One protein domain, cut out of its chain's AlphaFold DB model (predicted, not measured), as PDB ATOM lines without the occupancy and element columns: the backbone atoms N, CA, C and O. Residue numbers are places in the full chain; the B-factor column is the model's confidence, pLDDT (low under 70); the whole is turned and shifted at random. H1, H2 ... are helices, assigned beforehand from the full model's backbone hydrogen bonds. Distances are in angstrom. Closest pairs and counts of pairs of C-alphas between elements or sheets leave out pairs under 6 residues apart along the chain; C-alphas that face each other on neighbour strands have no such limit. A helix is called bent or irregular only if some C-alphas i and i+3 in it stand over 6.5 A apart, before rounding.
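What this domain is: This is residues 75 to 149 of the 149 residues of an uncharacterized protein of Halomonas sp. 1513 (UniProt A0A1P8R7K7). Three helices make a loose zigzag: H1 leads in, the shorter H2 folds back to pack on H3, and H3 folds back again, with H1 and H3 apart. Residues 76 to 82 and 141 to 149 stick out at opposite ends of the long axis. The printed part has 75 residues with three named helices in the order H1, H2, H3 and no named strand, an all-helix class. It is loose, with a radius of gyration of the C-alphas of 15.9 A, and spans 55 by 30 by 16 A.

How they stand to each other: Start with H1, residues 77 to 99, which has a kink of 34 degrees near residue 84. Its residues 93 to 97 alone only just touch H2, residues 102 to 116, with 3 pairs of C-alphas within 8 A; Ile 97 and Ile 105 have the closest C-alphas, 6.9 A apart. This helical hairpin runs opposite ways at a shallow tilt of 19 degrees. Next, H2 touches H3, residues 122 to 145, closest at the C-alphas of Pro 107 and Ala 129, 4.5 A apart. They form a helical hairpin too, opposite ways at a shallow tilt of 21 degrees. H1 and H3 are apart. O i to N i+4 pairs within hydrogen-bond range number 15 of 19 in H1, 9 of 11 in H2 and 17 of 20 in H3.

Where its parts are: Find C-alpha 77 at (-35.260, -14.382, 54.644); from there H1 runs 32.9 A to C-alpha 99. H1 is only just irregular, C-alphas 83 and 86 being 6.9 A apart, and so is H2, with C-alphas 104 and 107 6.53 A apart. H2 runs 20.2 A from C-alpha 102 at (-4.732, -28.254, 45.929). H3 runs 34.0 A to C-alpha 145 at (13.161, -30.032, 42.186).

The domain as a whole: The farthest C-alphas, Gly 76 and Ile 146, are 54.8 A apart. The printed part has no cut, and both links are tight. Look for pLDDT under 70 at residues 75 to 79, 102 and 143 to 149.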
ATOM      1  N   PRO A  75     -32.587  -7.767  56.670       62.72
ATOM      2  CA  PRO A  75     -32.814  -8.388  55.372       62.72
ATOM      3  C   PRO A  75     -33.932  -9.438  55.467       62.72
ATOM      4  O   PRO A  75     -34.025 -10.178  56.445       62.72
ATOM      5  N   GLY A  76     -34.778  -9.518  54.437       66.44
ATOM      6  CA  GLY A  76     -35.783 -10.579  54.316       66.44
ATOM      7  C   GLY A  76     -35.138 -11.959  54.127       66.44
ATOM      8  O   GLY A  76     -34.055 -12.066  53.552       66.44
ATOM      9  N   ALA A  77     -35.812 -13.023  54.572       63.66
ATOM     10  CA  ALA A  77     -35.260 -14.382  54.644       63.66
ATOM     11  C   ALA A  77     -34.695 -14.927  53.311       63.66
ATOM     12  O   ALA A  77     -33.698 -15.645  53.317       63.66
ATOM     13  N   GLY A  78     -35.256 -14.536  52.161       68.56
ATOM     14  CA  GLY A  78     -34.739 -14.930  50.841       68.56
ATOM     15  C   GLY A  78     -33.357 -14.349  50.506       68.56
ATOM     16  O   GLY A  78     -32.580 -14.970  49.785       68.56
ATOM     17  N   HIS A  79     -33.000 -13.197  51.082       67.25
ATOM     18  CA  HIS A  79     -31.691 -12.572  50.881       67.25
ATOM     19  C   HIS A  79     -30.566 -13.291  51.636       67.25
ATOM     20  O   HIS A  79     -29.404 -13.173  51.247       67.25
ATOM     21  N   LEU A  80     -30.898 -14.049  52.688       71.19
ATOM     22  CA  LEU A  80     -29.919 -14.763  53.510       71.19
ATOM     23  C   LEU A  80     -29.234 -15.879  52.724       71.19
ATOM     24  O   LEU A  80     -28.022 -16.020  52.819       71.19
ATOM     25  N   LEU A  81     -29.971 -16.625  51.896       74.50
ATOM     26  CA  LEU A  81     -29.393 -17.681  51.057       74.50
ATOM     27  C   LEU A  81     -28.407 -17.119  50.026       74.50
ATOM     28  O   LEU A  81     -27.327 -17.671  49.836       74.50
ATOM     29  N   HIS A  82     -28.743 -15.987  49.402       73.12
ATOM     30  CA  HIS A  82     -27.831 -15.291  48.491       73.12
ATOM     31  C   HIS A  82     -26.617 -14.684  49.203       73.12
ATOM     32  O   HIS A  82     -25.570 -14.512  48.587       73.12
ATOM     33  N   LEU A  83     -26.738 -14.384  50.495       73.31
ATOM     34  CA  LEU A  83     -25.618 -13.929  51.307       73.31
ATOM     35  C   LEU A  83     -24.732 -15.091  51.769       73.31
ATOM     36  O   LEU A  83     -23.522 -14.928  51.837       73.31
ATOM     37  N   LEU A  84     -25.322 -16.245  52.089       80.06
ATOM     38  CA  LEU A  84     -24.643 -17.406  52.670       80.06
ATOM     39  C   LEU A  84     -23.914 -18.264  51.637       80.06
ATOM     40  O   LEU A  84     -22.885 -18.847  51.970       80.06
ATOM     41  N   TRP A  85     -24.411 -18.352  50.399       79.69
ATOM     42  CA  TRP A  85     -23.825 -19.253  49.401       79.69
ATOM     43  C   TRP A  85     -22.324 -19.017  49.123       79.69
ATOM     44  O   TRP A  85     -21.618 -20.020  49.022       79.69
ATOM     45  N   PRO A  86     -21.776 -17.778  49.074       79.69
ATOM     46  CA  PRO A  86     -20.346 -17.575  48.848       79.69
ATOM     47  C   PRO A  86     -19.518 -18.042  50.048       79.69
ATOM     48  O   PRO A  86     -18.442 -18.606  49.877       79.69
ATOM     49  N   PHE A  87     -20.028 -17.866  51.270       80.12
ATOM     50  CA  PHE A  87     -19.362 -18.360  52.477       80.12
ATOM     51  C   PHE A  87     -19.384 -19.885  52.544       80.12
ATOM     52  O   PHE A  87     -18.362 -20.489  52.849       80.12
ATOM     53  N   LEU A  88     -20.514 -20.514  52.206       84.00
ATOM     54  CA  LEU A  88     -20.612 -21.972  52.102       84.00
ATOM     55  C   LEU A  88     -19.681 -22.521  51.017       84.00
ATOM     56  O   LEU A  88     -19.058 -23.559  51.217       84.00
ATOM     57  N   TYR A  89     -19.543 -21.803  49.902       82.44
ATOM     58  CA  TYR A  89     -18.616 -22.151  48.834       82.44
ATOM     59  C   TYR A  89     -17.158 -22.135  49.309       82.44
ATOM     60  O   TYR A  89     -16.430 -23.109  49.122       82.44
ATOM     61  N   VAL A  90     -16.745 -21.059  49.984       81.25
ATOM     62  CA  VAL A  90     -15.396 -20.938  50.558       81.25
ATOM     63  C   VAL A  90     -15.165 -21.978  51.656       81.25
ATOM     64  O   VAL A  90     -14.098 -22.579  51.712       81.25
ATOM     65  N   LEU A  91     -16.157 -22.246  52.505       83.69
ATOM     66  CA  LEU A  91     -16.043 -23.271  53.541       83.69
ATOM     67  C   LEU A  91     -15.879 -24.671  52.932       83.69
ATOM     68  O   LEU A  91     -15.011 -25.430  53.356       83.69
ATOM     69  N   GLY A  92     -16.662 -24.985  51.897       83.69
ATOM     70  CA  GLY A  92     -16.518 -26.217  51.125       83.69
ATOM     71  C   GLY A  92     -15.138 -26.335  50.477       83.69
ATOM     72  O   GLY A  92     -14.560 -27.418  50.464       83.69
ATOM     73  N   PHE A  93     -14.571 -25.223  50.005       80.31
ATOM     74  CA  PHE A  93     -13.211 -25.181  49.468       80.31
ATOM     75  C   PHE A  93     -12.142 -25.481  50.517       80.31
ATOM     76  O   PHE A  93     -11.261 -26.299  50.259       80.31
ATOM     77  N   ILE A  94     -12.232 -24.854  51.694       78.44
ATOM     78  CA  ILE A  94     -11.310 -25.104  52.811       78.44
ATOM     79  C   ILE A  94     -11.355 -26.585  53.194       78.44
ATOM     80  O   ILE A  94     -10.313 -27.224  53.298       78.44
ATOM     81  N   PHE A  95     -12.561 -27.146  53.320       84.62
ATOM     82  CA  PHE A  95     -12.749 -28.566  53.614       84.62
ATOM     83  C   PHE A  95     -12.156 -29.479  52.532       84.62
ATOM     84  O   PHE A  95     -11.542 -30.498  52.840       84.62
ATOM     85  N   LEU A  96     -12.310 -29.122  51.254       81.94
ATOM     86  CA  LEU A  96     -11.725 -29.894  50.164       81.94
ATOM     87  C   LEU A  96     -10.195 -29.861  50.222       81.94
ATOM     88  O   LEU A  96      -9.588 -30.925  50.158       81.94
ATOM     89  N   ILE A  97      -9.573 -28.684  50.360       77.81
ATOM     90  CA  ILE A  97      -8.102 -28.564  50.400       77.81
ATOM     91  C   ILE A  97      -7.507 -29.308  51.591       77.81
ATOM     92  O   ILE A  97      -6.418 -29.863  51.472       77.81
ATOM     93  N   ASP A  98      -8.211 -29.343  52.719       78.44
ATOM     94  CA  ASP A  98      -7.777 -30.131  53.871       78.44
ATOM     95  C   ASP A  98      -7.672 -31.627  53.526       78.44
ATOM     96  O   ASP A  98      -6.751 -32.321  53.958       78.44
ATOM     97  N   ARG A  99      -8.583 -32.133  52.681       82.75
ATOM     98  CA  ARG A  99      -8.651 -33.560  52.349       82.75
ATOM     99  C   ARG A  99      -7.894 -33.965  51.086       82.75
ATOM    100  O   ARG A  99      -7.480 -35.122  50.993       82.75
ATOM    101  N   PHE A 100      -7.728 -33.068  50.115       80.81
ATOM    102  CA  PHE A 100      -7.089 -33.382  48.839       80.81
ATOM    103  C   PHE A 100      -6.031 -32.345  48.440       80.81
ATOM    104  O   PHE A 100      -6.131 -31.169  48.781       80.81
ATOM    105  N   PRO A 101      -5.020 -32.753  47.653       75.31
ATOM    106  CA  PRO A 101      -4.024 -31.829  47.140       75.31
ATOM    107  C   PRO A 101      -4.652 -30.724  46.279       75.31
ATOM    108  O   PRO A 101      -5.465 -30.977  45.383       75.31
ATOM    109  N   LEU A 102      -4.210 -29.488  46.528       69.94
ATOM    110  CA  LEU A 102      -4.732 -28.254  45.929       69.94
ATOM    111  C   LEU A 102      -4.718 -28.274  44.392       69.94
ATOM    112  O   LEU A 102      -5.553 -27.644  43.754       69.94
ATOM    113  N   THR A 103      -3.815 -29.049  43.795       72.88
ATOM    114  CA  THR A 103      -3.664 -29.235  42.345       72.88
ATOM    115  C   THR A 103      -4.885 -29.858  41.677       72.88
ATOM    116  O   THR A 103      -5.200 -29.504  40.545       72.88
ATOM    117  N   TRP A 104      -5.602 -30.741  42.373       75.38
ATOM    118  CA  TRP A 104      -6.809 -31.385  41.847       75.38
ATOM    119  C   TRP A 104      -8.062 -30.552  42.108       75.38
ATOM    120  O   TRP A 104      -8.993 -30.550  41.305       75.38
ATOM    121  N   ILE A 105      -8.071 -29.809  43.214       80.56
ATOM    122  CA  ILE A 105      -9.232 -29.022  43.637       80.56
ATOM    123  C   ILE A 105      -9.287 -27.671  42.942       80.56
ATOM    124  O   ILE A 105     -10.368 -27.246  42.549       80.56
ATOM    125  N   ALA A 106      -8.150 -26.992  42.774       77.12
ATOM    126  CA  ALA A 106      -8.088 -25.660  42.183       77.12
ATOM    127  C   ALA A 106      -8.804 -25.544  40.822       77.12
ATOM    128  O   ALA A 106      -9.625 -24.636  40.683       77.12
ATOM    129  N   PRO A 107      -8.590 -26.437  39.831       81.94
ATOM    130  CA  PRO A 107      -9.283 -26.321  38.550       81.94
ATOM    131  C   PRO A 107     -10.780 -26.612  38.691       81.94
ATOM    132  O   PRO A 107     -11.601 -25.934  38.080       81.94
ATOM    133  N   LEU A 108     -11.163 -27.564  39.544       84.88
ATOM    134  CA  LEU A 108     -12.570 -27.862  39.804       84.88
ATOM    135  C   LEU A 108     -13.267 -26.653  40.439       84.88
ATOM    136  O   LEU A 108     -14.350 -26.268  40.008       84.88
ATOM    137  N   LEU A 109     -12.609 -25.993  41.390       82.06
ATOM    138  CA  LEU A 109     -13.109 -24.792  42.045       82.06
ATOM    139  C   LEU A 109     -13.250 -23.620  41.068       82.06
ATOM    140  O   LEU A 109     -14.280 -22.955  41.035       82.06
ATOM    141  N   ILE A 110     -12.228 -23.345  40.259       83.25
ATOM    142  CA  ILE A 110     -12.296 -22.253  39.280       83.25
ATOM    143  C   ILE A 110     -13.407 -22.546  38.265       83.25
ATOM    144  O   ILE A 110     -14.213 -21.670  37.965       83.25
ATOM    145  N   GLY A 111     -13.511 -23.793  37.797       83.00
ATOM    146  CA  GLY A 111     -14.556 -24.222  36.874       83.00
ATOM    147  C   GLY A 111     -15.964 -24.068  37.452       83.00
ATOM    148  O   GLY A 111     -16.828 -23.481  36.805       83.00
ATOM    149  N   VAL A 112     -16.194 -24.531  38.684       84.62
ATOM    150  CA  VAL A 112     -17.492 -24.392  39.363       84.62
ATOM    151  C   VAL A 112     -17.835 -22.920  39.580       84.62
ATOM    152  O   VAL A 112     -18.964 -22.521  39.305       84.62
ATOM    153  N   LEU A 113     -16.874 -22.090  39.994       84.06
ATOM    154  CA  LEU A 113     -17.101 -20.656  40.171       84.06
ATOM    155  C   LEU A 113     -17.505 -19.978  38.854       84.06
ATOM    156  O   LEU A 113     -18.441 -19.186  38.850       84.06
ATOM    157  N   LEU A 114     -16.845 -20.312  37.740       83.56
ATOM    158  CA  LEU A 114     -17.178 -19.782  36.412       83.56
ATOM    159  C   LEU A 114     -18.585 -20.193  35.964       83.56
ATOM    160  O   LEU A 114     -19.330 -19.367  35.437       83.56
ATOM    161  N   VAL A 115     -18.973 -21.442  36.229       84.75
ATOM    162  CA  VAL A 115     -20.327 -21.934  35.940       84.75
ATOM    163  C   VAL A 115     -21.365 -21.213  36.802       84.75
ATOM    164  O   VAL A 115     -22.406 -20.806  36.285       84.75
ATOM    165  N   ILE A 116     -21.081 -20.994  38.091       81.12
ATOM    166  CA  ILE A 116     -21.975 -20.249  38.991       81.12
ATOM    167  C   ILE A 116     -22.079 -18.772  38.580       81.12
ATOM    168  O   ILE A 116     -23.167 -18.200  38.639       81.12
ATOM    169  N   LEU A 117     -20.990 -18.163  38.097       81.62
ATOM    170  CA  LEU A 117     -20.995 -16.809  37.531       81.62
ATOM    171  C   LEU A 117     -21.795 -16.695  36.221       81.62
ATOM    172  O   LEU A 117     -22.009 -15.588  35.731       81.62
ATOM    173  N   GLY A 118     -22.264 -17.816  35.667       81.88
ATOM    174  CA  GLY A 118     -23.121 -17.859  34.486       81.88
ATOM    175  C   GLY A 118     -22.380 -18.130  33.178       81.88
ATOM    176  O   GLY A 118     -23.006 -18.091  32.118       81.88
ATOM    177  N   GLU A 119     -21.081 -18.438  33.218       85.12
ATOM    178  CA  GLU A 119     -20.341 -18.805  32.015       85.12
ATOM    179  C   GLU A 119     -20.719 -20.232  31.590       85.12
ATOM    180  O   GLU A 119     -20.393 -21.220  32.248       85.12
ATOM    181  N   ARG A 120     -21.453 -20.342  30.477       83.75
ATOM    182  CA  ARG A 120     -21.941 -21.626  29.938       83.75
ATOM    183  C   ARG A 120     -21.046 -22.204  28.843       83.75
ATOM    184  O   ARG A 120     -21.250 -23.345  28.425       83.75
ATOM    185  N   ARG A 121     -20.070 -21.440  28.342       89.06
ATOM    186  CA  ARG A 121     -19.182 -21.879  27.256       89.06
ATOM    187  C   ARG A 121     -18.101 -22.798  27.811       89.06
ATOM    188  O   ARG A 121     -17.049 -22.345  28.255       89.06
ATOM    189  N   TRP A 122     -18.350 -24.107  27.752       82.50
ATOM    190  CA  TRP A 122     -17.448 -25.144  28.273       82.50
ATOM    191  C   TRP A 122     -16.006 -25.012  27.752       82.50
ATOM    192  O   TRP A 122     -15.056 -25.204  28.508       82.50
ATOM    193  N   TYR A 123     -15.839 -24.600  26.491       84.81
ATOM    194  CA  TYR A 123     -14.539 -24.387  25.850       84.81
ATOM    195  C   TYR A 123     -13.771 -23.162  26.376       84.81
ATOM    196  O   TYR A 123     -12.576 -23.060  26.132       84.81
ATOM    197  N   MET A 124     -14.421 -22.241  27.097       81.94
ATOM    198  CA  MET A 124     -13.758 -21.155  27.833       81.94
ATOM    199  C   MET A 124     -13.520 -21.542  29.294       81.94
ATOM    200  O   MET A 124     -12.454 -21.269  29.837       81.94
ATOM    201  N   VAL A 125     -14.480 -22.228  29.919       84.50
ATOM    202  CA  VAL A 125     -14.389 -22.655  31.325       84.50
ATOM    203  C   VAL A 125     -13.202 -23.593  31.545       84.50
ATOM    204  O   VAL A 125     -12.430 -23.404  32.480       84.50
ATOM    205  N   LEU A 126     -13.030 -24.578  30.663       84.00
ATOM    206  CA  LEU A 126     -12.016 -25.619  30.811       84.00
ATOM    207  C   LEU A 126     -10.574 -25.072  30.770       84.00
ATOM    208  O   LEU A 126      -9.837 -25.328  31.720       84.00
ATOM    209  N   PRO A 127     -10.147 -24.274  29.768       84.44
ATOM    210  CA  PRO A 127      -8.798 -23.708  29.773       84.44
ATOM    211  C   PRO A 127      -8.586 -22.702  30.907       84.44
ATOM    212  O   PRO A 127      -7.528 -22.717  31.528       84.44
ATOM    213  N   VAL A 128      -9.576 -21.864  31.234       84.56
ATOM    214  CA  VAL A 128      -9.438 -20.871  32.316       84.56
ATOM    215  C   VAL A 128      -9.325 -21.540  33.687       84.56
ATOM    216  O   VAL A 128      -8.605 -21.048  34.549       84.56
ATOM    217  N   ALA A 129      -9.984 -22.679  33.890       84.25
ATOM    218  CA  ALA A 129      -9.855 -23.473  35.104       84.25
ATOM    219  C   ALA A 129      -8.524 -24.237  35.181       84.25
ATOM    220  O   ALA A 129      -7.874 -24.271  36.225       84.25
ATOM    221  N   VAL A 130      -8.119 -24.859  34.074       84.06
ATOM    222  CA  VAL A 130      -6.999 -25.806  34.042       84.06
ATOM    223  C   VAL A 130      -5.646 -25.104  33.948       84.06
ATOM    224  O   VAL A 130      -4.706 -25.532  34.614       84.06
ATOM    225  N   VAL A 131      -5.524 -24.020  33.176       85.62
ATOM    226  CA  VAL A 131      -4.238 -23.335  32.949       85.62
ATOM    227  C   VAL A 131      -3.619 -22.784  34.243       85.62
ATOM    228  O   VAL A 131      -2.443 -23.067  34.478       85.62
ATOM    229  N   PRO A 132      -4.346 -22.074  35.130       80.12
ATOM    230  CA  PRO A 132      -3.776 -21.595  36.391       80.12
ATOM    231  C   PRO A 132      -3.356 -22.740  37.318       80.12
ATOM    232  O   PRO A 132      -2.302 -22.668  37.948       80.12
ATOM    233  N   ALA A 133      -4.144 -23.819  37.370       80.88
ATOM    234  CA  ALA A 133      -3.828 -24.999  38.171       80.88
ATOM    235  C   ALA A 133      -2.571 -25.723  37.664       80.88
ATOM    236  O   ALA A 133      -1.710 -26.100  38.459       80.88
ATOM    237  N   LEU A 134      -2.431 -25.861  36.342       82.25
ATOM    238  CA  LEU A 134      -1.224 -26.388  35.704       82.25
ATOM    239  C   LEU A 134      -0.014 -25.496  35.969       82.25
ATOM    240  O   LEU A 134       1.055 -26.008  36.287       82.25
ATOM    241  N   GLY A 135      -0.181 -24.175  35.881       81.38
ATOM    242  CA  GLY A 135       0.869 -23.211  36.196       81.38
ATOM    243  C   GLY A 135       1.370 -23.361  37.633       81.38
ATOM    244  O   GLY A 135       2.575 -23.472  37.851       81.38
ATOM    245  N   LEU A 136       0.451 -23.451  38.600       76.56
ATOM    246  CA  LEU A 136       0.789 -23.718  40.000       76.56
ATOM    247  C   LEU A 136       1.485 -25.068  40.165       76.56
ATOM    248  O   LEU A 136       2.511 -25.132  40.829       76.56
ATOM    249  N   TYR A 137       0.984 -26.131  39.530       79.50
ATOM    250  CA  TYR A 137       1.604 -27.455  39.599       79.50
ATOM    251  C   TYR A 137       3.041 -27.451  39.072       79.50
ATOM    252  O   TYR A 137       3.943 -27.945  39.743       79.50
ATOM    253  N   VAL A 138       3.263 -26.872  37.889       81.56
ATOM    254  CA  VAL A 138       4.596 -26.768  37.284       81.56
ATOM    255  C   VAL A 138       5.516 -25.944  38.174       81.56
ATOM    256  O   VAL A 138       6.655 -26.349  38.391       81.56
ATOM    257  N   LEU A 139       5.028 -24.836  38.734       74.31
ATOM    258  CA  LEU A 139       5.802 -24.009  39.653       74.31
ATOM    259  C   LEU A 139       6.184 -24.796  40.913       74.31
ATOM    260  O   LEU A 139       7.358 -24.853  41.260       74.31
ATOM    261  N   THR A 140       5.230 -25.465  41.563       70.81
ATOM    262  CA  THR A 140       5.482 -26.298  42.746       70.81
ATOM    263  C   THR A 140       6.461 -27.432  42.441       70.81
ATOM    264  O   THR A 140       7.413 -27.632  43.189       70.81
ATOM    265  N   ALA A 141       6.281 -28.142  41.324       76.81
ATOM    266  CA  ALA A 141       7.167 -29.226  40.906       76.81
ATOM    267  C   ALA A 141       8.583 -28.726  40.586       76.81
ATOM    268  O   ALA A 141       9.570 -29.370  40.943       76.81
ATOM    269  N   HIS A 142       8.699 -27.561  39.942       75.31
ATOM    270  CA  HIS A 142       9.986 -26.936  39.662       75.31
ATOM    271  C   HIS A 142      10.700 -26.529  40.955       75.31
ATOM    272  O   HIS A 142      11.886 -26.797  41.109       75.31
ATOM    273  N   LEU A 143       9.974 -25.965  41.920       64.50
ATOM    274  CA  LEU A 143      10.526 -25.547  43.208       64.50
ATOM    275  C   LEU A 143      10.944 -26.726  44.093       64.50
ATOM    276  O   LEU A 143      12.030 -26.690  44.667       64.50
ATOM    277  N   MET A 144      10.150 -27.801  44.136       66.69
ATOM    278  CA  MET A 144      10.532 -29.044  44.820       66.69
ATOM    279  C   MET A 144      11.790 -29.661  44.205       66.69
ATOM    280  O   MET A 144      12.642 -30.177  44.923       66.69
ATOM    281  N   ARG A 145      11.952 -29.566  42.878       66.19
ATOM    282  CA  ARG A 145      13.161 -30.032  42.186       66.19
ATOM    283  C   ARG A 145      14.410 -29.217  42.548       66.19
ATOM    284  O   ARG A 145      15.508 -29.761  42.485       66.19
ATOM    285  N   ILE A 146      14.258 -27.946  42.921       64.81
ATOM    286  CA  ILE A 146      15.364 -27.052  43.314       64.81
ATOM    287  C   ILE A 146      15.738 -27.227  44.805       64.81
ATOM    288  O   ILE A 146      16.731 -26.669  45.259       64.81
ATOM    289  N   GLY A 147      15.012 -28.054  45.569       46.06
ATOM    290  CA  GLY A 147      15.380 -28.404  46.948       46.06
ATOM    291  C   GLY A 147      15.124 -27.300  47.978       46.06
ATOM    292  O   GLY A 147      15.704 -27.329  49.058       46.06
ATOM    293  N   VAL A 148      14.262 -26.331  47.659       51.16
ATOM    294  CA  VAL A 148      13.749 -25.361  48.637       51.16
ATOM    295  C   VAL A 148      12.657 -26.069  49.444       51.16
ATOM    296  O   VAL A 148      11.493 -26.070  49.041       51.16
ATOM    297  N   VAL A 149      13.068 -26.752  50.516       44.97
ATOM    298  CA  VAL A 149      12.195 -27.369  51.532       44.97
ATOM    299  C   VAL A 149      12.199 -26.503  52.781       44.97
ATOM    300  O   VAL A 149      13.310 -26.114  53.205       44.97
TER     301      VAL A 149